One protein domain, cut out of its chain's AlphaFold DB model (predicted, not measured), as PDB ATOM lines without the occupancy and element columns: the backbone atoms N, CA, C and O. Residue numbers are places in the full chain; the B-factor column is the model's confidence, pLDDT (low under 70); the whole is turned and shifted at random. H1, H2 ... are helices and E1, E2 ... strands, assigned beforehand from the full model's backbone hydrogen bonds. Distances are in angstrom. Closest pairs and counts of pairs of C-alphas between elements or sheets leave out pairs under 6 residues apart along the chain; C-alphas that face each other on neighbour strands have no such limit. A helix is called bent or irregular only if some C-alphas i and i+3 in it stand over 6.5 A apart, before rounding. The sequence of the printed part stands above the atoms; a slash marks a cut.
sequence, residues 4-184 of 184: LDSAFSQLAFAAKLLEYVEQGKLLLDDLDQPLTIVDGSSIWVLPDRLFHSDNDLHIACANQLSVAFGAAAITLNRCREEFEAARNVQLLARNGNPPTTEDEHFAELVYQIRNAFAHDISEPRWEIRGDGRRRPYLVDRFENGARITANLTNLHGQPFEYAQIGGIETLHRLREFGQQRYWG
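AT A GLANCE: This is residues 4 to 184 of the 184 residues of an uncharacterized protein of Caballeronia zhejiangensis (UniProt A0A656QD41). One long helix, H3, runs through most of an elongated domain with H1 side by side with it in the opposite direction; round the last part of H3 gathers a body of H4, H6, short H5 and the strand hairpin E3 E4. At the other end of the length, the link from H1 to H3 holds short H2 and a small strand hairpin, E1 E2, whose residues 38 to 43 stick out free. The printed part has 181 residues, with six named helices and four named strands in the order H1 H2 E1 E2 H3 H4 E3 E4 H5 H6, and both two-stranded sheets are antiparallel. The class is mostly helix, and the whole is only just compact, close to loose, with a radius of gyration of the C-alphas of 19.0 A and spans of 56 by 36 by 33 A.

IN THESE COORDINATES: Start at C-alpha 136, at (147.148, 165.881, 122.737), where strand E3 begins; it covers residues 136 to 140, and its partner E4 covers residues 147 to 151. H4, residues 102 to 116, is 21.2 A from first to last C-alpha. H5 is residues 162 to 165. H6, residues 169 to 183, is 19.8 A long and irregular, its C-alphas 180 and 183 being 7.0 A apart; it ends at C-alpha 183, at (159.802, 181.525, 107.385). Find C-alpha 54 at (132.175, 200.540, 132.040); from there H3 runs 49.4 A to residue 87. H1, residues 4 to 22, is 27.4 A long. H2 is residues 28 to 31, E1 residues 36 to 39 and E2 residues 42 to 45.

HOW THE PARTS SIT: Look first at the hairpin E3 and E4, antiparallel at 169 degrees, where N 137 and O 150 are 2.8 A apart and N 139 and O 148 are 3.0 A apart, both within hydrogen-bond range. From E3 step to H4: their closest C-alphas, those of His 105 and Tyr 137, are 5.6 A apart. From E4 step to H5, where the C-alphas of Ala 150 and Ile 165 come closest, at 4.6 A. H6 and E3 are near each other, with 6 pairs of C-alphas within 10 A. The hub is H3, which touches three helices, H1, H4 and H6, and whose centre is the nearest of the elements' centres to the mean of the C-alphas, at 3.6 A. It forms a helical hairpin with H4, touching it with residues 70 to 80 alone, at a steep tilt of 43 degrees, opposite ways; the closest C-alphas, those of Ile 74 and Arg 114, are 5.0 A apart. H3 touches H6 with residues 73 to 83 alone, the same way at a shallow tilt of 20 degrees, closest at the C-alphas of Leu 76 and Arg 175, 6.6 A. H3 and H1 touch, opposite ways at a shallow tilt of 15 degrees, with the C-alphas of Leu 11 and Ala 68 closest, at 4.8 A. H2 and H3 are close but not clearly touching; the C-alphas of Leu 28 and Asp 54 are closest, at 7.1 A. In the hairpin E1 and E2, antiparallel at 164 degrees, N 37 and O 44 are 2.8 A apart, within hydrogen-bond range; both strands are apart from H1, for instance. In H1, H3 and H4 every O i to N i+4 pair is within hydrogen-bond range, in H6 10 of 11, and H2 and H5 are too short for such a pair.

THE WHOLE: The two C-alphas farthest apart, those of Pro 34 and Thr 100, are 56.2 A apart. The printed part has no cut. Look for the long links at residues 88 to 101, between H3 and H4, and residues 117 to 135, between H4 and E3. The mean pLDDT of the printed part is 91.8; residues 95 to 96 and 142 to 145 are under 70.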
ATOM      1  N   LEU A   4     151.925 188.886 109.078       93.69
ATOM      2  CA  LEU A   4     152.144 188.172 110.343       93.69
ATOM      3  C   LEU A   4     152.482 189.146 111.479       93.69
ATOM      4  O   LEU A   4     151.859 189.109 112.537       93.69
ATOM      5  N   ASP A   5     153.412 190.067 111.240       94.06
ATOM      6  CA  ASP A   5     153.831 191.044 112.249       94.06
ATOM      7  C   ASP A   5     152.712 192.028 112.591       94.06
ATOM      8  O   ASP A   5     152.511 192.345 113.763       94.06
ATOM      9  N   SER A   6     151.930 192.455 111.596       95.50
ATOM     10  CA  SER A   6     150.762 193.315 111.803       95.50
ATOM     11  C   SER A   6     149.674 192.604 112.611       95.50
ATOM     12  O   SER A   6     149.136 193.196 113.541       95.50
ATOM     13  N   ALA A   7     149.386 191.330 112.325       96.75
ATOM     14  CA  ALA A   7     148.372 190.563 113.049       96.75
ATOM     15  C   ALA A   7     148.752 190.350 114.523       96.75
ATOM     16  O   ALA A   7     147.924 190.530 115.415       96.75
ATOM     17  N   PHE A   8     150.020 190.043 114.804       97.00
ATOM     18  CA  PHE A   8     150.498 189.905 116.182       97.00
ATOM     19  C   PHE A   8     150.664 191.252 116.898       97.00
ATOM     20  O   PHE A   8     150.451 191.326 118.109       97.00
ATOM     21  N   SER A   9     150.973 192.328 116.171       96.81
ATOM     22  CA  SER A   9     150.923 193.694 116.715       96.81
ATOM     23  C   SER A   9     149.498 194.081 117.109       96.81
ATOM     24  O   SER A   9     149.301 194.660 118.174       96.81
ATOM     25  N   GLN A  10     148.503 193.706 116.302       97.38
ATOM     26  CA  GLN A  10     147.092 193.941 116.603       97.38
ATOM     27  C   GLN A  10     146.628 193.148 117.830       97.38
ATOM     28  O   GLN A  10     145.930 193.700 118.676       97.38
ATOM     29  N   LEU A  11     147.052 191.886 117.969       97.75
ATOM     30  CA  LEU A  11     146.806 191.091 119.177       97.75
ATOM     31  C   LEU A  11     147.404 191.759 120.424       97.75
ATOM     32  O   LEU A  11     146.714 191.935 121.426       97.75
ATOM     33  N   ALA A  12     148.663 192.197 120.349       97.50
ATOM     34  CA  ALA A  12     149.313 192.898 121.454       97.50
ATOM     35  C   ALA A  12     148.626 194.233 121.789       97.50
ATOM     36  O   ALA A  12     148.506 194.593 122.959       97.50
ATOM     37  N   PHE A  13     148.166 194.972 120.776       97.81
ATOM     38  CA  PHE A  13     147.403 196.201 120.968       97.81
ATOM     39  C   PHE A  13     146.059 195.934 121.656       97.81
ATOM     40  O   PHE A  13     145.744 196.615 122.628       97.81
ATOM     41  N   ALA A  14     145.312 194.914 121.227       97.62
ATOM     42  CA  ALA A  14     144.044 194.537 121.851       97.62
ATOM     43  C   ALA A  14     144.221 194.124 123.323       97.62
ATOM     44  O   ALA A  14     143.434 194.535 124.171       97.62
ATOM     45  N   ALA A  15     145.290 193.389 123.650       96.88
ATOM     46  CA  ALA A  15     145.601 193.023 125.032       96.88
ATOM     47  C   ALA A  15     145.894 194.257 125.900       96.88
ATOM     48  O   ALA A  15     145.381 194.376 127.009       96.88
ATOM     49  N   LYS A  16     146.671 195.216 125.377       96.81
ATOM     50  CA  LYS A  16     146.920 196.493 126.065       96.81
ATOM     51  C   LYS A  16     145.644 197.307 126.254       96.81
ATOM     52  O   LYS A  16     145.502 197.957 127.282       96.81
ATOM     53  N   LEU A  17     144.749 197.298 125.268       95.50
ATOM     54  CA  LEU A  17     143.483 198.015 125.345       95.50
ATOM     55  C   LEU A  17     142.606 197.454 126.471       95.50
ATOM     56  O   LEU A  17     142.113 198.232 127.282       95.50
ATOM     57  N   LEU A  18     142.480 196.126 126.561       95.88
ATOM     58  CA  LEU A  18     141.750 195.468 127.647       95.88
ATOM     59  C   LEU A  18     142.336 195.830 129.021       95.88
ATOM     60  O   LEU A  18     141.601 196.303 129.880       95.88
ATOM     61  N   GLU A  19     143.657 195.729 129.188       95.88
ATOM     62  CA  GLU A  19     144.340 196.113 130.433       95.88
ATOM     63  C   GLU A  19     144.087 197.589 130.801       95.88
ATOM     64  O   GLU A  19     143.907 197.940 131.966       95.88
ATOM     65  N   TYR A  20     144.060 198.490 129.814       94.81
ATOM     66  CA  TYR A  20     143.767 199.903 130.060       94.81
ATOM     67  C   TYR A  20     142.335 200.111 130.563       94.81
ATOM     68  O   TYR A  20     142.130 200.953 131.440       94.81
ATOM     69  N   VAL A  21     141.364 199.357 130.042       93.88
ATOM     70  CA  VAL A  21     139.984 199.391 130.546       93.88
ATOM     71  C   VAL A  21     139.920 198.840 131.967       93.88
ATOM     72  O   VAL A  21     139.352 199.493 132.838       93.88
ATOM     73  N   GLU A  22     140.550 197.695 132.234       93.56
ATOM     74  CA  GLU A  22     140.577 197.067 133.566       93.56
ATOM     75  C   GLU A  22     141.210 197.976 134.634       93.56
ATOM     76  O   GLU A  22     140.791 197.979 135.792       93.56
ATOM     77  N   GLN A  23     142.182 198.802 134.243       94.75
ATOM     78  CA  GLN A  23     142.818 199.793 135.113       94.75
ATOM     79  C   GLN A  23     142.055 201.128 135.210       94.75
ATOM     80  O   GLN A  23     142.551 202.056 135.854       94.75
ATOM     81  N   GLY A  24     140.896 201.272 134.556       91.25
ATOM     82  CA  GLY A  24     140.113 202.514 134.543       91.25
ATOM     83  C   GLY A  24     140.815 203.683 133.840       91.25
ATOM     84  O   GLY A  24     140.570 204.842 134.164       91.25
ATOM     85  N   LYS A  25     141.734 203.397 132.907       91.50
ATOM     86  CA  LYS A  25     142.502 204.412 132.159       91.50
ATOM     87  C   LYS A  25     141.786 204.927 130.913       91.50
ATOM     88  O   LYS A  25     142.244 205.899 130.319       91.50
ATOM     89  N   LEU A  26     140.712 204.260 130.498       87.94
ATOM     90  CA  LEU A  26     139.838 204.693 129.414       87.94
ATOM     91  C   LEU A  26     138.578 205.297 130.023       87.94
ATOM     92  O   LEU A  26     137.819 204.601 130.690       87.94
ATOM     93  N   LEU A  27     138.388 206.596 129.800       83.06
ATOM     94  CA  LEU A  27     137.197 207.313 130.231       83.06
ATOM     95  C   LEU A  27     136.128 207.178 129.148       83.06
ATOM     96  O   LEU A  27     136.366 207.537 127.996       83.06
ATOM     97  N   LEU A  28     134.960 206.654 129.518       85.31
ATOM     98  CA  LEU A  28     133.865 206.446 128.573       85.31
ATOM     99  C   LEU A  28     133.399 207.765 127.939       85.31
ATOM    100  O   LEU A  28     133.201 207.817 126.730       85.31
ATOM    101  N   ASP A  29     133.328 208.836 128.731       83.69
ATOM    102  CA  ASP A  29     132.929 210.168 128.260       83.69
ATOM    103  C   ASP A  29     133.864 210.718 127.165       83.69
ATOM    104  O   ASP A  29     133.422 211.465 126.293       83.69
ATOM    105  N   ASP A  30     135.144 210.329 127.168       84.62
ATOM    106  CA  ASP A  30     136.104 210.730 126.132       84.62
ATOM    107  C   ASP A  30     135.955 209.895 124.847       84.62
ATOM    108  O   ASP A  30     136.334 210.347 123.765       84.62
ATOM    109  N   LEU A  31     135.424 208.674 124.958       83.75
ATOM    110  CA  LEU A  31     135.191 207.770 123.832       83.75
ATOM    111  C   LEU A  31     133.841 208.033 123.149       83.75
ATOM    112  O   LEU A  31     133.760 207.963 121.923       83.75
ATOM    113  N   ASP A  32     132.809 208.360 123.929       83.75
ATOM    114  CA  ASP A  32     131.452 208.708 123.484       83.75
ATOM    115  C   ASP A  32     131.405 210.155 122.954       83.75
ATOM    116  O   ASP A  32     130.676 211.027 123.432       83.75
ATOM    117  N   GLN A  33     132.249 210.423 121.957       83.81
ATOM    118  CA  GLN A  33     132.296 211.682 121.226       83.81
ATOM    119  C   GLN A  33     131.782 211.471 119.797       83.81
ATOM    120  O   GLN A  33     132.115 210.459 119.171       83.81
ATOM    121  N   PRO A  34     131.021 212.427 119.231       86.69
ATOM    122  CA  PRO A  34     130.536 212.318 117.862       86.69
ATOM    123  C   PRO A  34     131.689 212.110 116.876       86.69
ATOM    124  O   PRO A  34     132.583 212.953 116.754       86.69
ATOM    125  N   LEU A  35     131.651 211.004 116.134       88.12
ATOM    126  CA  LEU A  35     132.656 210.682 115.125       88.12
ATOM    127  C   LEU A  35     131.994 210.463 113.766       88.12
ATOM    128  O   LEU A  35     131.156 209.583 113.579       88.12
ATOM    129  N   THR A  36     132.408 211.271 112.793       91.94
ATOM    130  CA  THR A  36     132.058 211.088 111.381       91.94
ATOM    131  C   THR A  36     133.306 210.699 110.612       91.94
ATOM    132  O   THR A  36     134.284 211.446 110.577       91.94
ATOM    133  N   ILE A  37     133.264 209.532 109.980       92.62
ATOM    134  CA  ILE A  37     134.329 209.034 109.118       92.62
ATOM    135  C   ILE A  37     133.923 209.309 107.673       92.62
ATOM    136  O   ILE A  37     132.853 208.893 107.223       92.62
ATOM    137  N   VAL A  38     134.786 210.021 106.949       93.75
ATOM    138  CA  VAL A  38     134.633 210.269 105.513       93.75
ATOM    139  C   VAL A  38     135.668 209.427 104.782       93.75
ATOM    140  O   VAL A  38     136.867 209.630 104.970       93.75
ATOM    141  N   ASP A  39     135.202 208.496 103.955       90.88
ATOM    142  CA  ASP A  39     136.052 207.648 103.119       90.88
ATOM    143  C   ASP A  39     135.586 207.713 101.660       90.88
ATOM    144  O   ASP A  39     134.546 207.169 101.274       90.88
ATOM    145  N   GLY A  40     136.337 208.455 100.844       91.62
ATOM    146  CA  GLY A  40     135.976 208.745  99.459       91.62
ATOM    147  C   GLY A  40     134.620 209.450  99.352       91.62
ATOM    148  O   GLY A  40     134.460 210.583  99.800       91.62
ATOM    149  N   SER A  41     133.647 208.786  98.724       92.81
ATOM    150  CA  SER A  41     132.264 209.270  98.593       92.81
ATOM    151  C   SER A  41     131.329 208.793  99.709       92.81
ATOM    152  O   SER A  41     130.151 209.149  99.700       92.81
ATOM    153  N   SER A  42     131.821 207.977 100.645       93.06
ATOM    154  CA  SER A  42     131.022 207.415 101.734       93.06
ATOM    155  C   SER A  42     131.182 208.236 103.008       93.06
ATOM    156  O   SER A  42     132.281 208.665 103.359       93.06
ATOM    157  N   ILE A  43     130.069 208.428 103.713       93.38
ATOM    158  CA  ILE A  43     130.026 209.062 105.029       93.38
ATOM    159  C   ILE A  43     129.455 208.038 106.003       93.38
ATOM    160  O   ILE A  43     128.345 207.542 105.799       93.38
ATOM    161  N   TRP A  44     130.202 207.740 107.062       93.81
ATOM    162  CA  TRP A  44     129.746 206.902 108.163       93.81
ATOM    163  C   TRP A  44     129.718 207.720 109.452       93.81
ATOM    164  O   TRP A  44     130.749 208.199 109.921       93.81
ATOM    165  N   VAL A  45     128.519 207.905 110.000       90.94
ATOM    166  CA  VAL A  45     128.293 208.605 111.269       90.94
ATOM    167  C   VAL A  45     128.098 207.554 112.355       90.94
ATOM    168  O   VAL A  45     127.192 206.722 112.251       90.94
ATOM    169  N   LEU A  46     128.967 207.567 113.362       87.81
ATOM    170  CA  LEU A  46     128.849 206.696 114.528       87.81
ATOM    171  C   LEU A  46     127.819 207.267 115.517       87.81
ATOM    172  O   LEU A  46     127.640 208.484 115.564       87.81
ATOM    173  N   PRO A  47     127.131 206.414 116.297       85.94
ATOM    174  CA  PRO A  47     126.283 206.878 117.389       85.94
ATOM    175  C   PRO A  47     127.086 207.694 118.405       85.94
ATOM    176  O   PRO A  47     128.204 207.313 118.739       85.94
ATOM    177  N   ASP A  48     126.480 208.750 118.950       83.25
ATOM    178  CA  ASP A  48     127.116 209.600 119.970       83.25
ATOM    179  C   ASP A  48     127.432 208.837 121.266       83.25
ATOM    180  O   ASP A  48     128.329 209.222 122.003       83.25
ATOM    181  N   ARG A  49     126.691 207.756 121.549       85.25
ATOM    182  CA  ARG A  49     126.883 206.897 122.721       85.25
ATOM    183  C   ARG A  49     126.973 205.436 122.296       85.25
ATOM    184  O   ARG A  49     125.987 204.877 121.810       85.25
ATOM    185  N   LEU A  50     128.134 204.823 122.494       84.75
ATOM    186  CA  LEU A  50     128.399 203.426 122.149       84.75
ATOM    187  C   LEU A  50     128.130 202.485 123.327       84.75
ATOM    188  O   LEU A  50     127.615 201.384 123.119       84.75
ATOM    189  N   PHE A  51     128.433 202.913 124.555       89.69
ATOM    190  CA  PHE A  51     128.340 202.069 125.749       89.69
ATOM    191  C   PHE A  51     127.455 202.692 126.839       89.69
ATOM    192  O   PHE A  51     127.330 203.911 126.975       89.69
ATOM    193  N   HIS A  52     126.792 201.846 127.632       88.81
ATOM    194  CA  HIS A  52     125.911 202.297 128.714       88.81
ATOM    195  C   HIS A  52     126.567 202.174 130.091       88.81
ATOM    196  O   HIS A  52     126.070 202.765 131.052       88.81
ATOM    197  N   SER A  53     127.675 201.436 130.182       90.00
ATOM    198  CA  SER A  53     128.440 201.204 131.402       90.00
ATOM    199  C   SER A  53     129.904 200.861 131.106       90.00
ATOM    200  O   SER A  53     130.225 200.381 130.018       90.00
ATOM    201  N   ASP A  54     130.776 201.002 132.109       89.56
ATOM    202  CA  ASP A  54     132.175 200.540 132.040       89.56
ATOM    203  C   ASP A  54     132.273 199.035 131.744       89.56
ATOM    204  O   ASP A  54     133.202 198.570 131.085       89.56
ATOM    205  N   ASN A  55     131.279 198.262 132.190       92.56
ATOM    206  CA  ASN A  55     131.200 196.834 131.912       92.56
ATOM    207  C   ASN A  55     130.976 196.548 130.417       92.56
ATOM    208  O   ASN A  55     131.538 195.588 129.894       92.56
ATOM    209  N   ASP A  56     130.209 197.381 129.709       92.50
ATOM    210  CA  ASP A  56     130.028 197.226 128.261       92.50
ATOM    211  C   ASP A  56     131.343 197.493 127.515       92.50
ATOM    212  O   ASP A  56     131.702 196.738 126.611       92.50
ATOM    213  N   LEU A  57     132.097 198.516 127.937       92.62
ATOM    214  CA  LEU A  57     133.424 198.822 127.395       92.62
ATOM    215  C   LEU A  57     134.413 197.674 127.653       92.62
ATOM    216  O   LEU A  57     135.158 197.280 126.751       92.62
ATOM    217  N   HIS A  58     134.394 197.099 128.859       94.12
ATOM    218  CA  HIS A  58     135.197 195.926 129.203       94.12
ATOM    219  C   HIS A  58     134.859 194.729 128.305       94.12
ATOM    220  O   HIS A  58     135.757 194.134 127.709       94.12
ATOM    221  N   ILE A  59     133.570 194.399 128.147       94.00
ATOM    222  CA  ILE A  59     133.120 193.309 127.267       94.00
ATOM    223  C   ILE A  59     133.550 193.566 125.819       94.00
ATOM    224  O   ILE A  59     134.060 192.659 125.162       94.00
ATOM    225  N   ALA A  60     133.400 194.794 125.318       93.50
ATOM    226  CA  ALA A  60     133.822 195.148 123.968       93.50
ATOM    227  C   ALA A  60     135.333 194.951 123.762       93.50
ATOM    228  O   ALA A  60     135.748 194.395 122.744       93.50
ATOM    229  N   CYS A  61     136.160 195.335 124.738       95.12
ATOM    230  CA  CYS A  61     137.611 195.148 124.665       95.12
ATOM    231  C   CYS A  61     138.027 193.676 124.801       95.12
ATOM    232  O   CYS A  61     138.927 193.231 124.087       95.12
ATOM    233  N   ALA A  62     137.341 192.897 125.641       95.00
ATOM    234  CA  ALA A  62     137.553 191.454 125.744       95.00
ATOM    235  C   ALA A  62     137.193 190.740 124.427       95.00
ATOM    236  O   ALA A  62     137.955 189.907 123.932       95.00
ATOM    237  N   ASN A  63     136.085 191.133 123.796       95.25
ATOM    238  CA  ASN A  63     135.705 190.638 122.475       95.25
ATOM    239  C   ASN A  63     136.730 191.041 121.411       95.25
ATOM    240  O   ASN A  63     137.119 190.216 120.587       95.25
ATOM    241  N   GLN A  64     137.233 192.277 121.453       96.50
ATOM    242  CA  GLN A  64     138.277 192.734 120.538       96.50
ATOM    243  C   GLN A  64     139.577 191.930 120.691       96.50
ATOM    244  O   GLN A  64     140.242 191.645 119.692       96.50
ATOM    245  N   LEU A  65     139.926 191.516 121.914       96.69
ATOM    246  CA  LEU A  65     141.043 190.603 122.159       96.69
ATOM    247  C   LEU A  65     140.803 189.228 121.518       96.69
ATOM    248  O   LEU A  65     141.693 188.714 120.837       96.69
ATOM    249  N   SER A  66     139.600 188.663 121.669       96.31
ATOM    250  CA  SER A  66     139.200 187.410 121.008       96.31
ATOM    251  C   SER A  66     139.309 187.507 119.482       96.31
ATOM    252  O   SER A  66     139.954 186.670 118.843       96.31
ATOM    253  N   VAL A  67     138.785 188.589 118.900       96.94
ATOM    254  CA  VAL A  67     138.841 188.872 117.458       96.94
ATOM    255  C   VAL A  67     140.282 188.974 116.964       96.94
ATOM    256  O   VAL A  67     140.653 188.330 115.977       96.94
ATOM    257  N   ALA A  68     141.121 189.748 117.655       97.62
ATOM    258  CA  ALA A  68     142.522 189.913 117.286       97.62
ATOM    259  C   ALA A  68     143.308 188.597 117.406       97.62
ATOM    260  O   ALA A  68     144.145 188.298 116.551       97.62
ATOM    261  N   PHE A  69     143.007 187.777 118.419       97.81
ATOM    262  CA  PHE A  69     143.602 186.451 118.576       97.81
ATOM    263  C   PHE A  69     143.225 185.529 117.413       97.81
ATOM    264  O   PHE A  69     144.104 184.914 116.807       97.81
ATOM    265  N   GLY A  70     141.939 185.473 117.050       97.06
ATOM    266  CA  GLY A  70     141.461 184.696 115.908       97.06
ATOM    267  C   GLY A  70     142.124 185.122 114.598       97.06
ATOM    268  O   GLY A  70     142.632 184.281 113.854       97.06
ATOM    269  N   ALA A  71     142.207 186.431 114.345       96.62
ATOM    270  CA  ALA A  71     142.888 186.979 113.173       96.62
ATOM    271  C   ALA A  71     144.381 186.599 113.134       96.62
ATOM    272  O   ALA A  71     144.890 186.190 112.083       96.62
ATOM    273  N   ALA A  72     145.079 186.667 114.272       97.69
ATOM    274  CA  ALA A  72     146.474 186.246 114.386       97.69
ATOM    275  C   ALA A  72     146.644 184.735 114.149       97.69
ATOM    276  O   ALA A  72     147.555 184.334 113.423       97.69
ATOM    277  N   ALA A  73     145.745 183.897 114.673       97.81
ATOM    278  CA  ALA A  73     145.775 182.450 114.469       97.81
ATOM    279  C   ALA A  73     145.516 182.053 113.007       97.81
ATOM    280  O   ALA A  73     146.238 181.222 112.449       97.81
ATOM    281  N   ILE A  74     144.532 182.682 112.357       97.12
ATOM    282  CA  ILE A  74     144.264 182.507 110.922       97.12
ATOM    283  C   ILE A  74     145.494 182.908 110.101       97.12
ATOM    284  O   ILE A  74     145.907 182.162 109.213       97.12
ATOM    285  N   THR A  75     146.105 184.050 110.424       97.12
ATOM    286  CA  THR A  75     147.302 184.549 109.733       97.12
ATOM    287  C   THR A  75     148.496 183.613 109.927       97.12
ATOM    288  O   THR A  75     149.189 183.305 108.962       97.12
ATOM    289  N   LEU A  76     148.707 183.086 111.137       97.31
ATOM    290  CA  LEU A  76     149.763 182.111 111.411       97.31
ATOM    291  C   LEU A  76     149.573 180.822 110.596       97.31
ATOM    292  O   LEU A  76     150.521 180.340 109.973       97.31
ATOM    293  N   ASN A  77     148.350 180.286 110.540       97.44
ATOM    294  CA  ASN A  77     148.053 179.139 109.681       97.44
ATOM    295  C   ASN A  77     148.275 179.470 108.199       97.44
ATOM    296  O   ASN A  77     148.783 178.635 107.455       97.44
ATOM    297  N   ARG A  78     147.939 180.688 107.764       96.19
ATOM    298  CA  ARG A  78     148.196 181.123 106.390       96.19
ATOM    299  C   ARG A  78     149.692 181.149 106.065       96.19
ATOM    300  O   ARG A  78     150.072 180.708 104.986       96.19
ATOM    301  N   CYS A  79     150.545 181.587 106.991       96.44
ATOM    302  CA  CYS A  79     152.000 181.529 106.821       96.44
ATOM    303  C   CYS A  79     152.504 180.094 106.613       96.44
ATOM    304  O   CYS A  79     153.318 179.854 105.723       96.44
ATOM    305  N   ARG A  80     151.964 179.129 107.372       96.31
ATOM    306  CA  ARG A  80     152.232 177.698 107.164       96.31
ATOM    307  C   ARG A  80     151.839 177.247 105.754       96.31
ATOM    308  O   ARG A  80     152.648 176.615 105.083       96.31
ATOM    309  N   GLU A  81     150.633 177.582 105.296       95.75
ATOM    310  CA  GLU A  81     150.148 177.218 103.953       95.75
ATOM    311  C   GLU A  81     150.999 177.830 102.831       95.75
ATOM    312  O   GLU A  81     151.306 177.163 101.845       95.75
ATOM    313  N   GLU A  82     151.402 179.094 102.974       95.50
ATOM    314  CA  GLU A  82     152.269 179.772 102.006       95.50
ATOM    315  C   GLU A  82     153.656 179.128 101.942       95.50
ATOM    316  O   GLU A  82     154.193 178.940 100.849       95.50
ATOM    317  N   PHE A  83     154.217 178.741 103.089       95.50
ATOM    318  CA  PHE A  83     155.473 178.001 103.146       95.50
ATOM    319  C   PHE A  83     155.362 176.626 102.468       95.50
ATOM    320  O   PHE A  83     156.201 176.291 101.631       95.50
ATOM    321  N   GLU A  84     154.320 175.852 102.787       95.12
ATOM    322  CA  GLU A  84     154.041 174.551 102.164       95.12
ATOM    323  C   GLU A  84     153.950 174.663 100.640       95.12
ATOM    324  O   GLU A  84     154.613 173.911  99.922       95.12
ATOM    325  N   ALA A  85     153.199 175.651 100.144       95.25
ATOM    326  CA  ALA A  85     153.055 175.909  98.717       95.25
ATOM    327  C   ALA A  85     154.385 176.322  98.061       95.25
ATOM    328  O   ALA A  85     154.736 175.801  97.004       95.25
ATOM    329  N   ALA A  86     155.152 177.217  98.689       95.50
ATOM    330  CA  ALA A  86     156.423 177.705  98.152       95.50
ATOM    331  C   ALA A  86     157.523 176.631  98.123       95.50
ATOM    332  O   ALA A  86     158.411 176.674  97.272       95.50
ATOM    333  N   ARG A  87     157.489 175.678  99.061       95.06
ATOM    334  CA  ARG A  87     158.483 174.598  99.176       95.06
ATOM    335  C   ARG A  87     158.015 173.270  98.588       95.06
ATOM    336  O   ARG A  87     158.821 172.348  98.510       95.06
ATOM    337  N   ASN A  88     156.756 173.179  98.162       95.44
ATOM    338  CA  ASN A  88     156.111 171.941  97.731       95.44
ATOM    339  C   ASN A  88     156.242 170.819  98.785       95.44
ATOM    340  O   ASN A  88     156.629 169.690  98.479       95.44
ATOM    341  N   VAL A  89     155.955 171.159 100.044       93.94
ATOM    342  CA  VAL A  89     155.966 170.235 101.191       93.94
ATOM    343  C   VAL A  89     154.607 170.233 101.884       93.94
ATOM    344  O   VAL A  89     153.814 171.152 101.703       93.94
ATOM    345  N   GLN A  90     154.338 169.214 102.698       92.81
ATOM    346  CA  GLN A  90     153.139 169.133 103.533       92.81
ATOM    347  C   GLN A  90     153.566 168.856 104.973       92.81
ATOM    348  O   GLN A  90     154.183 167.825 105.234       92.81
ATOM    349  N   LEU A  91     153.252 169.782 105.880       93.12
ATOM    350  CA  LEU A  91     153.550 169.688 107.308       93.12
ATOM    351  C   LEU A  91     152.389 169.073 108.090       93.12
ATOM    352  O   LEU A  91     152.613 168.493 109.141       93.12
ATOM    353  N   LEU A  92     151.146 169.179 107.607       92.44
ATOM    354  CA  LEU A  92     150.013 168.490 108.240       92.44
ATOM    355  C   LEU A  92     150.162 166.968 108.144       92.44
ATOM    356  O   LEU A  92     150.545 166.434 107.098       92.44
ATOM    357  N   ALA A  93     149.753 166.269 109.203       85.62
ATOM    358  CA  ALA A  93     149.745 164.815 109.212       85.62
ATOM    359  C   ALA A  93     148.790 164.290 108.123       85.62
ATOM    360  O   ALA A  93     147.641 164.726 107.977       85.62
ATOM    361  N   ARG A  94     149.261 163.330 107.321       76.44
ATOM    362  CA  ARG A  94     148.484 162.812 106.185       76.44
ATOM    363  C   ARG A  94     147.199 162.127 106.654       76.44
ATOM    364  O   ARG A  94     147.226 161.309 107.567       76.44
ATOM    365  N   ASN A  95     146.086 162.404 105.973       67.19
ATOM    366  CA  ASN A  95     144.802 161.704 106.128       67.19
ATOM    367  C   ASN A  95     144.265 161.619 107.574       67.19
ATOM    368  O   ASN A  95     143.557 160.676 107.911       67.19
ATOM    369  N   GLY A  96     144.585 162.592 108.436       66.12
ATOM    370  CA  GLY A  96     144.124 162.596 109.829       66.12
ATOM    371  C   GLY A  96     144.870 161.625 110.750       66.12
ATOM    372  O   GLY A  96     144.481 161.471 111.913       66.12
ATOM    373  N   ASN A  97     145.958 161.013 110.271       81.62
ATOM    374  CA  ASN A  97     146.848 160.204 111.096       81.62
ATOM    375  C   ASN A  97     147.390 161.009 112.292       81.62
ATOM    376  O   ASN A  97     147.408 162.246 112.254       81.62
ATOM    377  N   PRO A  98     147.799 160.329 113.378       85.69
ATOM    378  CA  PRO A  98     148.594 160.928 114.449       85.69
ATOM    379  C   PRO A  98     149.803 161.690 113.900       85.69
ATOM    380  O   PRO A  98     150.525 161.109 113.090       85.69
ATOM    381  N   PRO A  99     150.035 162.957 114.306       90.50
ATOM    382  CA  PRO A  99     151.327 163.585 114.100       90.50
ATOM    383  C   PRO A  99     152.377 162.721 114.799       90.50
ATOM    384  O   PRO A  99     152.179 162.251 115.919       90.50
ATOM    385  N   THR A 100     153.467 162.471 114.096       90.44
ATOM    386  CA  THR A 100     154.610 161.680 114.560       90.44
ATOM    387  C   THR A 100     155.852 162.537 114.743       90.44
ATOM    388  O   THR A 100     156.786 162.143 115.440       90.44
ATOM    389  N   THR A 101     155.853 163.721 114.135       91.44
ATOM    390  CA  THR A 101     156.921 164.705 114.237       91.44
ATOM    391  C   THR A 101     156.429 165.962 114.943       91.44
ATOM    392  O   THR A 101     155.239 166.284 114.949       91.44
ATOM    393  N   GLU A 102     157.369 166.699 115.521       91.88
ATOM    394  CA  GLU A 102     157.107 168.014 116.100       91.88
ATOM    395  C   GLU A 102     156.493 168.986 115.077       91.88
ATOM    396  O   GLU A 102     155.564 169.724 115.396       91.88
ATOM    397  N   ASP A 103     156.957 168.925 113.831       92.62
ATOM    398  CA  ASP A 103     156.488 169.768 112.729       92.62
ATOM    399  C   ASP A 103     155.014 169.504 112.401       92.62
ATOM    400  O   ASP A 103     154.236 170.441 112.208       92.62
ATOM    401  N   GLU A 104     154.607 168.233 112.435       94.25
ATOM    402  CA  GLU A 104     153.207 167.836 112.293       94.25
ATOM    403  C   GLU A 104     152.367 168.267 113.498       94.25
ATOM    404  O   GLU A 104     151.242 168.737 113.322       94.25
ATOM    405  N   HIS A 105     152.893 168.152 114.723       95.12
ATOM    406  CA  HIS A 105     152.196 168.644 115.912       95.12
ATOM    407  C   HIS A 105     151.976 170.158 115.857       95.12
ATOM    408  O   HIS A 105     150.871 170.619 116.149       95.12
ATOM    409  N   PHE A 106     152.997 170.915 115.458       95.94
ATOM    410  CA  PHE A 106     152.921 172.355 115.251       95.94
ATOM    411  C   PHE A 106     151.863 172.710 114.203       95.94
ATOM    412  O   PHE A 106     150.947 173.488 114.480       95.94
ATOM    413  N   ALA A 107     151.964 172.111 113.015       96.00
ATOM    414  CA  ALA A 107     151.069 172.384 111.899       96.00
ATOM    415  C   ALA A 107     149.608 172.076 112.246       96.00
ATOM    416  O   ALA A 107     148.719 172.891 111.993       96.00
ATOM    417  N   GLU A 108     149.357 170.916 112.853       95.50
ATOM    418  CA  GLU A 108     148.015 170.498 113.240       95.50
ATOM    419  C   GLU A 108     147.445 171.352 114.376       95.50
ATOM    420  O   GLU A 108     146.266 171.694 114.326       95.50
ATOM    421  N   LEU A 109     148.248 171.731 115.378       96.69
ATOM    422  CA  LEU A 109     147.781 172.585 116.472       96.69
ATOM    423  C   LEU A 109     147.407 173.982 115.963       96.69
ATOM    424  O   LEU A 109     146.321 174.471 116.271       96.69
ATOM    425  N   VAL A 110     148.257 174.599 115.137       97.31
ATOM    426  CA  VAL A 110     147.957 175.885 114.484       97.31
ATOM    427  C   VAL A 110     146.673 175.788 113.658       97.31
ATOM    428  O   VAL A 110     145.814 176.669 113.733       97.31
ATOM    429  N   TYR A 111     146.498 174.690 112.921       96.56
ATOM    430  CA  TYR A 111     145.285 174.432 112.152       96.56
ATOM    431  C   TYR A 111     144.037 174.264 113.042       96.56
ATOM    432  O   TYR A 111     142.994 174.845 112.736       96.56
ATOM    433  N   GLN A 112     144.125 173.536 114.165       96.69
ATOM    434  CA  GLN A 112     143.002 173.383 115.101       96.69
ATOM    435  C   GLN A 112     142.620 174.705 115.770       96.69
ATOM    436  O   GLN A 112     141.432 175.015 115.847       96.69
ATOM    437  N   ILE A 113     143.599 175.507 116.204       97.62
ATOM    438  CA  ILE A 113     143.332 176.831 116.782       97.62
ATOM    439  C   ILE A 113     142.640 177.706 115.736       97.62
ATOM    440  O   ILE A 113     141.594 178.274 116.021       97.62
ATOM    441  N   ARG A 114     143.147 177.753 114.497       96.88
ATOM    442  CA  ARG A 114     142.492 178.482 113.399       96.88
ATOM    443  C   ARG A 114     141.043 178.034 113.193       96.88
ATOM    444  O   ARG A 114     140.177 178.874 112.965       96.88
ATOM    445  N   ASN A 115     140.768 176.730 113.247       96.19
ATOM    446  CA  ASN A 115     139.413 176.210 113.056       96.19
ATOM    447  C   ASN A 115     138.450 176.639 114.162       96.19
ATOM    448  O   ASN A 115     137.273 176.826 113.865       96.19
ATOM    449  N   ALA A 116     138.936 176.857 115.387       97.31
ATOM    450  CA  ALA A 116     138.089 177.318 116.481       97.31
ATOM    451  C   ALA A 116     137.465 178.708 116.231       97.31
ATOM    452  O   ALA A 116     136.385 178.999 116.732       97.31
ATOM    453  N   PHE A 117     138.118 179.537 115.410       96.88
ATOM    454  CA  PHE A 117     137.692 180.904 115.076       96.88
ATOM    455  C   PHE A 117     137.110 181.029 113.659       96.88
ATOM    456  O   PHE A 117     136.758 182.120 113.220       96.88
ATOM    457  N   ALA A 118     137.043 179.934 112.894       91.06
ATOM    458  CA  ALA A 118     136.713 179.987 111.468       91.06
ATOM    459  C   ALA A 118     135.218 180.184 111.170       91.06
ATOM    460  O   ALA A 118     134.869 180.538 110.044       91.06
ATOM    461  N   HIS A 119     134.350 179.898 112.142       87.88
ATOM    462  CA  HIS A 119     132.895 179.896 111.967       87.88
ATOM    463  C   HIS A 119     132.191 180.967 112.799       87.88
ATOM    464  O   HIS A 119     131.178 181.497 112.353       87.88
ATOM    465  N   ASP A 120     132.750 181.303 113.960       90.94
ATOM    466  CA  ASP A 120     132.302 182.393 114.815       90.94
ATOM    467  C   ASP A 120     133.533 182.984 115.509       90.94
ATOM    468  O   ASP A 120     134.279 182.266 116.174       90.94
ATOM    469  N   ILE A 121     133.799 184.268 115.277       89.75
ATOM    470  CA  ILE A 121     134.974 184.946 115.835       89.75
ATOM    471  C   ILE A 121     134.659 185.640 117.166       89.75
ATOM    472  O   ILE A 121     135.567 185.890 117.958       89.75
ATOM    473  N   SER A 122     133.380 185.934 117.409       86.31
ATOM    474  CA  SER A 122     132.904 186.581 118.633       86.31
ATOM    475  C   SER A 122     132.639 185.547 119.725       86.31
ATOM    476  O   SER A 122     132.913 185.811 120.890       86.31
ATOM    477  N   GLU A 123     132.187 184.349 119.346       93.25
ATOM    478  CA  GLU A 123     131.985 183.205 120.241       93.25
ATOM    479  C   GLU A 123     132.698 181.946 119.706       93.25
ATOM    480  O   GLU A 123     132.052 180.975 119.293       93.25
ATOM    481  N   PRO A 124     134.045 181.932 119.683       96.44
ATOM    482  CA  PRO A 124     134.810 180.841 119.090       96.44
ATOM    483  C   PRO A 124     134.568 179.507 119.803       96.44
ATOM    484  O   PRO A 124     134.490 179.417 121.032       96.44
ATOM    485  N   ARG A 125     134.494 178.434 119.014       97.69
ATOM    486  CA  ARG A 125     134.254 177.063 119.483       97.69
ATOM    487  C   ARG A 125     135.137 176.087 118.742       97.69
ATOM    488  O   ARG A 125     135.291 176.175 117.531       97.69
ATOM    489  N   TRP A 126     135.660 175.097 119.449       97.31
ATOM    490  CA  TRP A 126     136.510 174.071 118.852       97.31
ATOM    491  C   TRP A 126     135.783 173.235 117.793       97.31
ATOM    492  O   TRP A 126     134.944 172.383 118.095       97.31
ATOM    493  N   GLU A 127     136.203 173.378 116.541       95.25
ATOM    494  CA  GLU A 127     135.711 172.573 115.424       95.25
ATOM    495  C   GLU A 127     136.738 171.493 115.034       95.25
ATOM    496  O   GLU A 127     137.535 171.654 114.108       95.25
ATOM    497  N   ILE A 128     136.731 170.372 115.764       93.56
ATOM    498  CA  ILE A 128     137.690 169.268 115.613       93.56
ATOM    499  C   ILE A 128     137.004 168.079 114.934       93.56
ATOM    500  O   ILE A 128     136.473 167.164 115.579       93.56
ATOM    501  N   ARG A 129     137.015 168.099 113.597       88.50
ATOM    502  CA  ARG A 129     136.448 167.028 112.764       88.50
ATOM    503  C   ARG A 129     137.429 165.874 112.578       88.50
ATOM    504  O   ARG A 129     138.551 166.078 112.106       88.50
ATOM    505  N   GLY A 130     136.940 164.662 112.833       85.12
ATOM    506  CA  GLY A 130     137.679 163.409 112.697       85.12
ATOM    507  C   GLY A 130     138.362 163.000 113.998       85.12
ATOM    508  O   GLY A 130     139.128 163.772 114.572       85.12
ATOM    509  N   ASP A 131     138.109 161.765 114.432       82.12
ATOM    510  CA  ASP A 131     138.564 161.250 115.732       82.12
ATOM    511  C   ASP A 131     140.085 161.268 115.877       82.12
ATOM    512  O   ASP A 131     140.593 161.518 116.964       82.12
ATOM    513  N   GLY A 132     140.816 161.119 114.768       86.25
ATOM    514  CA  GLY A 132     142.270 161.241 114.766       86.25
ATOM    515  C   GLY A 132     142.741 162.557 115.387       86.25
ATOM    516  O   GLY A 132     143.669 162.542 116.185       86.25
ATOM    517  N   ARG A 133     142.085 163.686 115.101       91.00
ATOM    518  CA  ARG A 133     142.505 165.026 115.557       91.00
ATOM    519  C   ARG A 133     142.141 165.337 117.011       91.00
ATOM    520  O   ARG A 133     142.622 166.317 117.572       91.00
ATOM    521  N   ARG A 134     141.315 164.503 117.641       92.69
ATOM    522  CA  ARG A 134     140.924 164.640 119.047       92.69
ATOM    523  C   ARG A 134     141.994 164.012 119.933       92.69
ATOM    524  O   ARG A 134     141.865 162.878 120.380       92.69
ATOM    525  N   ARG A 135     143.081 164.751 120.147       93.12
ATOM    526  CA  ARG A 135     144.296 164.241 120.795       93.12
ATOM    527  C   ARG A 135     145.102 165.341 121.491       93.12
ATOM    528  O   ARG A 135     144.842 166.527 121.272       93.12
ATOM    529  N   PRO A 136     146.106 164.966 122.299       94.25
ATOM    530  CA  PRO A 136     147.148 165.881 122.737       94.25
ATOM    531  C   PRO A 136     148.069 166.308 121.590       94.25
ATOM    532  O   PRO A 136     148.463 165.497 120.750       94.25
ATOM    533  N   TYR A 137     148.455 167.579 121.606       94.50
ATOM    534  CA  TYR A 137     149.458 168.171 120.730       94.50
ATOM    535  C   TYR A 137     150.654 168.641 121.551       94.50
ATOM    536  O   TYR A 137     150.467 169.242 122.611       94.50
ATOM    537  N   LEU A 138     151.862 168.350 121.058       93.25
ATOM    538  CA  LEU A 138     153.127 168.571 121.752       93.25
ATOM    539  C   LEU A 138     154.100 169.302 120.819       93.25
ATOM    540  O   LEU A 138     154.452 168.763 119.775       93.25
ATOM    541  N   VAL A 139     154.532 170.507 121.190       92.12
ATOM    542  CA  VAL A 139     155.523 171.295 120.428       92.12
ATOM    543  C   VAL A 139     156.623 171.746 121.388       92.12
ATOM    544  O   VAL A 139     156.311 172.398 122.391       92.12
ATOM    545  N   ASP A 140     157.882 171.389 121.137       84.06
ATOM    546  CA  ASP A 140     159.006 171.785 121.987       84.06
ATOM    547  C   ASP A 140     159.456 173.215 121.668       84.06
ATOM    548  O   ASP A 140     159.436 173.686 120.531       84.06
ATOM    549  N   ARG A 141     159.839 173.958 122.710       72.44
ATOM    550  CA  ARG A 141     160.393 175.307 122.560       72.44
ATOM    551  C   ARG A 141     161.912 175.235 122.528       72.44
ATOM    552  O   ARG A 141     162.533 174.701 123.449       72.44
ATOM    553  N   PHE A 142     162.498 175.861 121.511       62.84
ATOM    554  CA  PHE A 142     163.941 175.858 121.266       62.84
ATOM    555  C   PHE A 142     164.768 176.501 122.390       62.84
ATOM    556  O   PHE A 142     165.863 176.035 122.684       62.84
ATOM    557  N   GLU A 143     164.263 177.554 123.037       58.94
ATOM    558  CA  GLU A 143     165.100 178.410 123.895       58.94
ATOM    559  C   GLU A 143     165.208 177.957 125.357       58.94
ATOM    560  O   GLU A 143     166.175 178.298 126.034       58.94
ATOM    561  N   ASN A 144     164.235 177.203 125.874       62.03
ATOM    562  CA  ASN A 144     164.182 176.860 127.301       62.03
ATOM    563  C   ASN A 144     163.764 175.414 127.600       62.03
ATOM    564  O   ASN A 144     163.560 175.076 128.766       62.03
ATOM    565  N   GLY A 145     163.597 174.572 126.575       66.00
ATOM    566  CA  GLY A 145     163.150 173.186 126.735       66.00
ATOM    567  C   GLY A 145     161.725 173.040 127.284       66.00
ATOM    568  O   GLY A 145     161.320 171.936 127.643       66.00
ATOM    569  N   ALA A 146     160.953 174.130 127.378       75.94
ATOM    570  CA  ALA A 146     159.555 174.054 127.776       75.94
ATOM    571  C   ALA A 146     158.705 173.549 126.603       75.94
ATOM    572  O   ALA A 146     158.912 173.935 125.458       75.94
ATOM    573  N   ARG A 147     157.711 172.709 126.889       86.75
ATOM    574  CA  ARG A 147     156.839 172.104 125.877       86.75
ATOM    575  C   ARG A 147     155.467 172.762 125.885       86.75
ATOM    576  O   ARG A 147     154.812 172.815 126.927       86.75
ATOM    577  N   ILE A 148     155.003 173.218 124.726       90.44
ATOM    578  CA  ILE A 148     153.592 173.553 124.525       90.44
ATOM    579  C   ILE A 148     152.821 172.236 124.531       90.44
ATOM    580  O   ILE A 148     153.094 171.349 123.725       90.44
ATOM    581  N   THR A 149     151.867 172.117 125.451       92.75
ATOM    582  CA  THR A 149     150.979 170.958 125.558       92.75
ATOM    583  C   THR A 149     149.540 171.443 125.467       92.75
ATOM    584  O   THR A 149     149.098 172.204 126.321       92.75
ATOM    585  N   ALA A 150     148.812 170.993 124.447       95.25
ATOM    586  CA  ALA A 150     147.394 171.299 124.269       95.25
ATOM    587  C   ALA A 150     146.608 169.995 124.118       95.25
ATOM    588  O   ALA A 150     146.819 169.245 123.164       95.25
ATOM    589  N   ASN A 151     145.719 169.692 125.066       96.12
ATOM    590  CA  ASN A 151     144.915 168.472 125.025       96.12
ATOM    591  C   ASN A 151     143.530 168.754 124.443       96.12
ATOM    592  O   ASN A 151     142.646 169.228 125.150       96.12
ATOM    593  N   LEU A 152     143.332 168.412 123.169       96.19
ATOM    594  CA  LEU A 152     142.087 168.698 122.455       96.19
ATOM    595  C   LEU A 152     141.121 167.499 122.400       96.19
ATOM    596  O   LEU A 152     140.120 167.540 121.688       96.19
ATOM    597  N   THR A 153     141.405 166.428 123.150       95.81
ATOM    598  CA  THR A 153     140.692 165.136 123.069       95.81
ATOM    599  C   THR A 153     139.174 165.269 123.218       95.81
ATOM    600  O   THR A 153     138.423 164.654 122.467       95.81
ATOM    601  N   ASN A 154     138.712 166.114 124.140       96.00
ATOM    602  CA  ASN A 154     137.289 166.244 124.472       96.00
ATOM    603  C   ASN A 154     136.739 167.651 124.212       96.00
ATOM    604  O   ASN A 154     135.740 168.037 124.813       96.00
ATOM    605  N   LEU A 155     137.398 168.436 123.353       96.94
ATOM    606  CA  LEU A 155     137.060 169.852 123.199       96.94
ATOM    607  C   LEU A 155     136.106 170.151 122.044       96.94
ATOM    608  O   LEU A 155     135.565 171.244 122.004       96.94
ATOM    609  N   HIS A 156     135.832 169.219 121.129       96.88
ATOM    610  CA  HIS A 156     134.941 169.502 119.997       96.88
ATOM    611  C   HIS A 156     133.560 170.033 120.437       96.88
ATOM    612  O   HIS A 156     132.896 169.430 121.279       96.88
ATOM    613  N   GLY A 157     133.137 171.157 119.851       95.69
ATOM    614  CA  GLY A 157     131.890 171.868 120.148       95.69
ATOM    615  C   GLY A 157     131.951 172.769 121.390       95.69
ATOM    616  O   GLY A 157     131.072 173.620 121.573       95.69
ATOM    617  N   GLN A 158     132.982 172.622 122.226       97.38
ATOM    618  CA  GLN A 158     133.164 173.440 123.422       97.38
ATOM    619  C   GLN A 158     133.613 174.860 123.052       97.38
ATOM    620  O   GLN A 158     134.325 175.025 122.051       97.38
ATOM    621  N   PRO A 159     133.236 175.876 123.852       97.31
ATOM    622  CA  PRO A 159     133.833 177.202 123.765       97.31
ATOM    623  C   PRO A 159     135.358 177.118 123.818       97.31
ATOM    624  O   PRO A 159     135.931 176.328 124.576       97.31
ATOM    625  N   PHE A 160     136.006 177.913 122.977       97.50
ATOM    626  CA  PHE A 160     137.449 178.061 123.019       97.50
ATOM    627  C   PHE A 160     137.842 178.887 124.245       97.50
ATOM    628  O   PHE A 160     137.336 179.988 124.449       97.50
ATOM    629  N   GLU A 161     138.796 178.387 125.023       96.75
ATOM    630  CA  GLU A 161     139.399 179.117 126.133       96.75
ATOM    631  C   GLU A 161     140.922 179.095 125.996       96.75
ATOM    632  O   GLU A 161     141.524 178.043 125.768       96.75
ATOM    633  N   TYR A 162     141.579 180.239 126.213       96.19
ATOM    634  CA  TYR A 162     143.042 180.339 126.115       96.19
ATOM    635  C   TYR A 162     143.771 179.326 127.014       96.19
ATOM    636  O   TYR A 162     144.801 178.775 126.629       96.19
ATOM    637  N   ALA A 163     143.219 179.031 128.196       96.44
ATOM    638  CA  ALA A 163     143.789 178.073 129.144       96.44
ATOM    639  C   ALA A 163     143.931 176.653 128.563       96.44
ATOM    640  O   ALA A 163     144.861 175.934 128.924       96.44
ATOM    641  N   GLN A 164     143.073 176.260 127.616       96.44
ATOM    642  CA  GLN A 164     143.082 174.923 127.004       96.44
ATOM    643  C   GLN A 164     144.307 174.679 126.106       96.44
ATOM    644  O   GLN A 164     144.670 173.529 125.847       96.44
ATOM    645  N   ILE A 165     144.969 175.751 125.660       95.50
ATOM    646  CA  ILE A 165     146.254 175.703 124.947       95.50
ATOM    647  C   ILE A 165     147.423 176.203 125.811       95.50
ATOM    648  O   ILE A 165     148.517 176.428 125.299       95.50
ATOM    649  N   GLY A 166     147.212 176.385 127.117       92.38
ATOM    650  CA  GLY A 166     148.245 176.834 128.051       92.38
ATOM    651  C   GLY A 166     148.410 178.350 128.165       92.38
ATOM    652  O   GLY A 166     149.432 178.782 128.684       92.38
ATOM    653  N   GLY A 167     147.432 179.136 127.708       94.12
ATOM    654  CA  GLY A 167     147.416 180.595 127.830       94.12
ATOM    655  C   GLY A 167     147.429 181.323 126.488       94.12
ATOM    656  O   GLY A 167     147.681 180.741 125.429       94.12
ATOM    657  N   ILE A 168     147.145 182.628 126.529       93.06
ATOM    658  CA  ILE A 168     147.110 183.476 125.330       93.06
ATOM    659  C   ILE A 168     148.495 183.573 124.674       93.06
ATOM    660  O   ILE A 168     148.612 183.661 123.450       93.06
ATOM    661  N   GLU A 169     149.567 183.472 125.466       92.56
ATOM    662  CA  GLU A 169     150.933 183.572 124.969       92.56
ATOM    663  C   GLU A 169     151.363 182.362 124.128       92.56
ATOM    664  O   GLU A 169     152.342 182.445 123.385       92.56
ATOM    665  N   THR A 170     150.634 181.242 124.194       94.62
ATOM    666  CA  THR A 170     150.917 180.065 123.364       94.62
ATOM    667  C   THR A 170     150.906 180.409 121.879       94.62
ATOM    668  O   THR A 170     151.755 179.916 121.139       94.62
ATOM    669  N   LEU A 171     150.021 181.303 121.433       96.19
ATOM    670  CA  LEU A 171     149.987 181.702 120.027       96.19
ATOM    671  C   LEU A 171     151.263 182.453 119.606       96.19
ATOM    672  O   LEU A 171     151.772 182.228 118.509       96.19
ATOM    673  N   HIS A 172     151.823 183.288 120.490       94.69
ATOM    674  CA  HIS A 172     153.122 183.936 120.268       94.69
ATOM    675  C   HIS A 172     154.255 182.910 120.185       94.69
ATOM    676  O   HIS A 172     155.073 182.980 119.273       94.69
ATOM    677  N   ARG A 173     154.258 181.909 121.069       93.75
ATOM    678  CA  ARG A 173     155.271 180.841 121.050       93.75
ATOM    679  C   ARG A 173     155.195 179.999 119.771       93.75
ATOM    680  O   ARG A 173     156.222 179.620 119.221       93.75
ATOM    681  N   LEU A 174     153.989 179.734 119.265       95.69
ATOM    682  CA  LEU A 174     153.799 179.056 117.978       95.69
ATOM    683  C   LEU A 174     154.296 179.920 116.807       95.69
ATOM    684  O   LEU A 174     154.912 179.399 115.878       95.69
ATOM    685  N   ARG A 175     154.089 181.242 116.849       95.31
ATOM    686  CA  ARG A 175     154.686 182.155 115.862       95.31
ATOM    687  C   ARG A 175     156.209 182.082 115.875       95.31
ATOM    688  O   ARG A 175     156.790 181.946 114.803       95.31
ATOM    689  N   GLU A 176     156.831 182.162 117.049       93.44
ATOM    690  CA  GLU A 176     158.290 182.079 117.205       93.44
ATOM    691  C   GLU A 176     158.833 180.764 116.642       93.44
ATOM    692  O   GLU A 176     159.764 180.784 115.842       93.44
ATOM    693  N   PHE A 177     158.194 179.636 116.978       93.69
ATOM    694  CA  PHE A 177     158.540 178.323 116.427       93.69
ATOM    695  C   PHE A 177     158.534 178.343 114.893       93.69
ATOM    696  O   PHE A 177     159.497 177.934 114.245       93.69
ATOM    697  N   GLY A 178     157.453 178.857 114.301       94.00
ATOM    698  CA  GLY A 178     157.315 178.903 112.853       94.00
ATOM    699  C   GLY A 178     158.317 179.842 112.171       94.00
ATOM    700  O   GLY A 178     158.870 179.504 111.122       94.00
ATOM    701  N   GLN A 179     158.603 180.993 112.787       92.81
ATOM    702  CA  GLN A 179     159.624 181.928 112.313       92.81
ATOM    703  C   GLN A 179     161.013 181.284 112.348       92.81
ATOM    704  O   GLN A 179     161.692 181.256 111.331       92.81
ATOM    705  N   GLN A 180     161.418 180.688 113.467       90.94
ATOM    706  CA  GLN A 180     162.750 180.091 113.587       90.94
ATOM    707  C   GLN A 180     162.975 178.918 112.622       90.94
ATOM    708  O   GLN A 180     164.100 178.704 112.175       90.94
ATOM    709  N   ARG A 181     161.923 178.151 112.298       90.69
ATOM    710  CA  ARG A 181     162.066 176.901 111.541       90.69
ATOM    711  C   ARG A 181     161.768 177.002 110.047       90.69
ATOM    712  O   ARG A 181     162.338 176.232 109.275       90.69
ATOM    713  N   TYR A 182     160.885 177.905 109.625       91.69
ATOM    714  CA  TYR A 182     160.332 177.862 108.265       91.69
ATOM    715  C   TYR A 182     160.445 179.171 107.490       91.69
ATOM    716  O   TYR A 182     160.769 179.148 106.300       91.69
ATOM    717  N   TRP A 183     160.112 180.296 108.123       88.69
ATOM    718  CA  TRP A 183     159.802 181.525 107.385       88.69
ATOM    719  C   TRP A 183     160.365 182.819 107.976       88.69
ATOM    720  O   TRP A 183     160.043 183.898 107.477       88.69
ATOM    721  N   GLY A 184     161.154 182.720 109.043       76.25
ATOM    722  CA  GLY A 184     162.004 183.803 109.532       76.25
ATOM    723  C   GLY A 184     163.256 183.992 108.689       76.25
ATOM    724  O   GLY A 184     163.589 183.094 107.880       76.25
TER     725      GLY A 184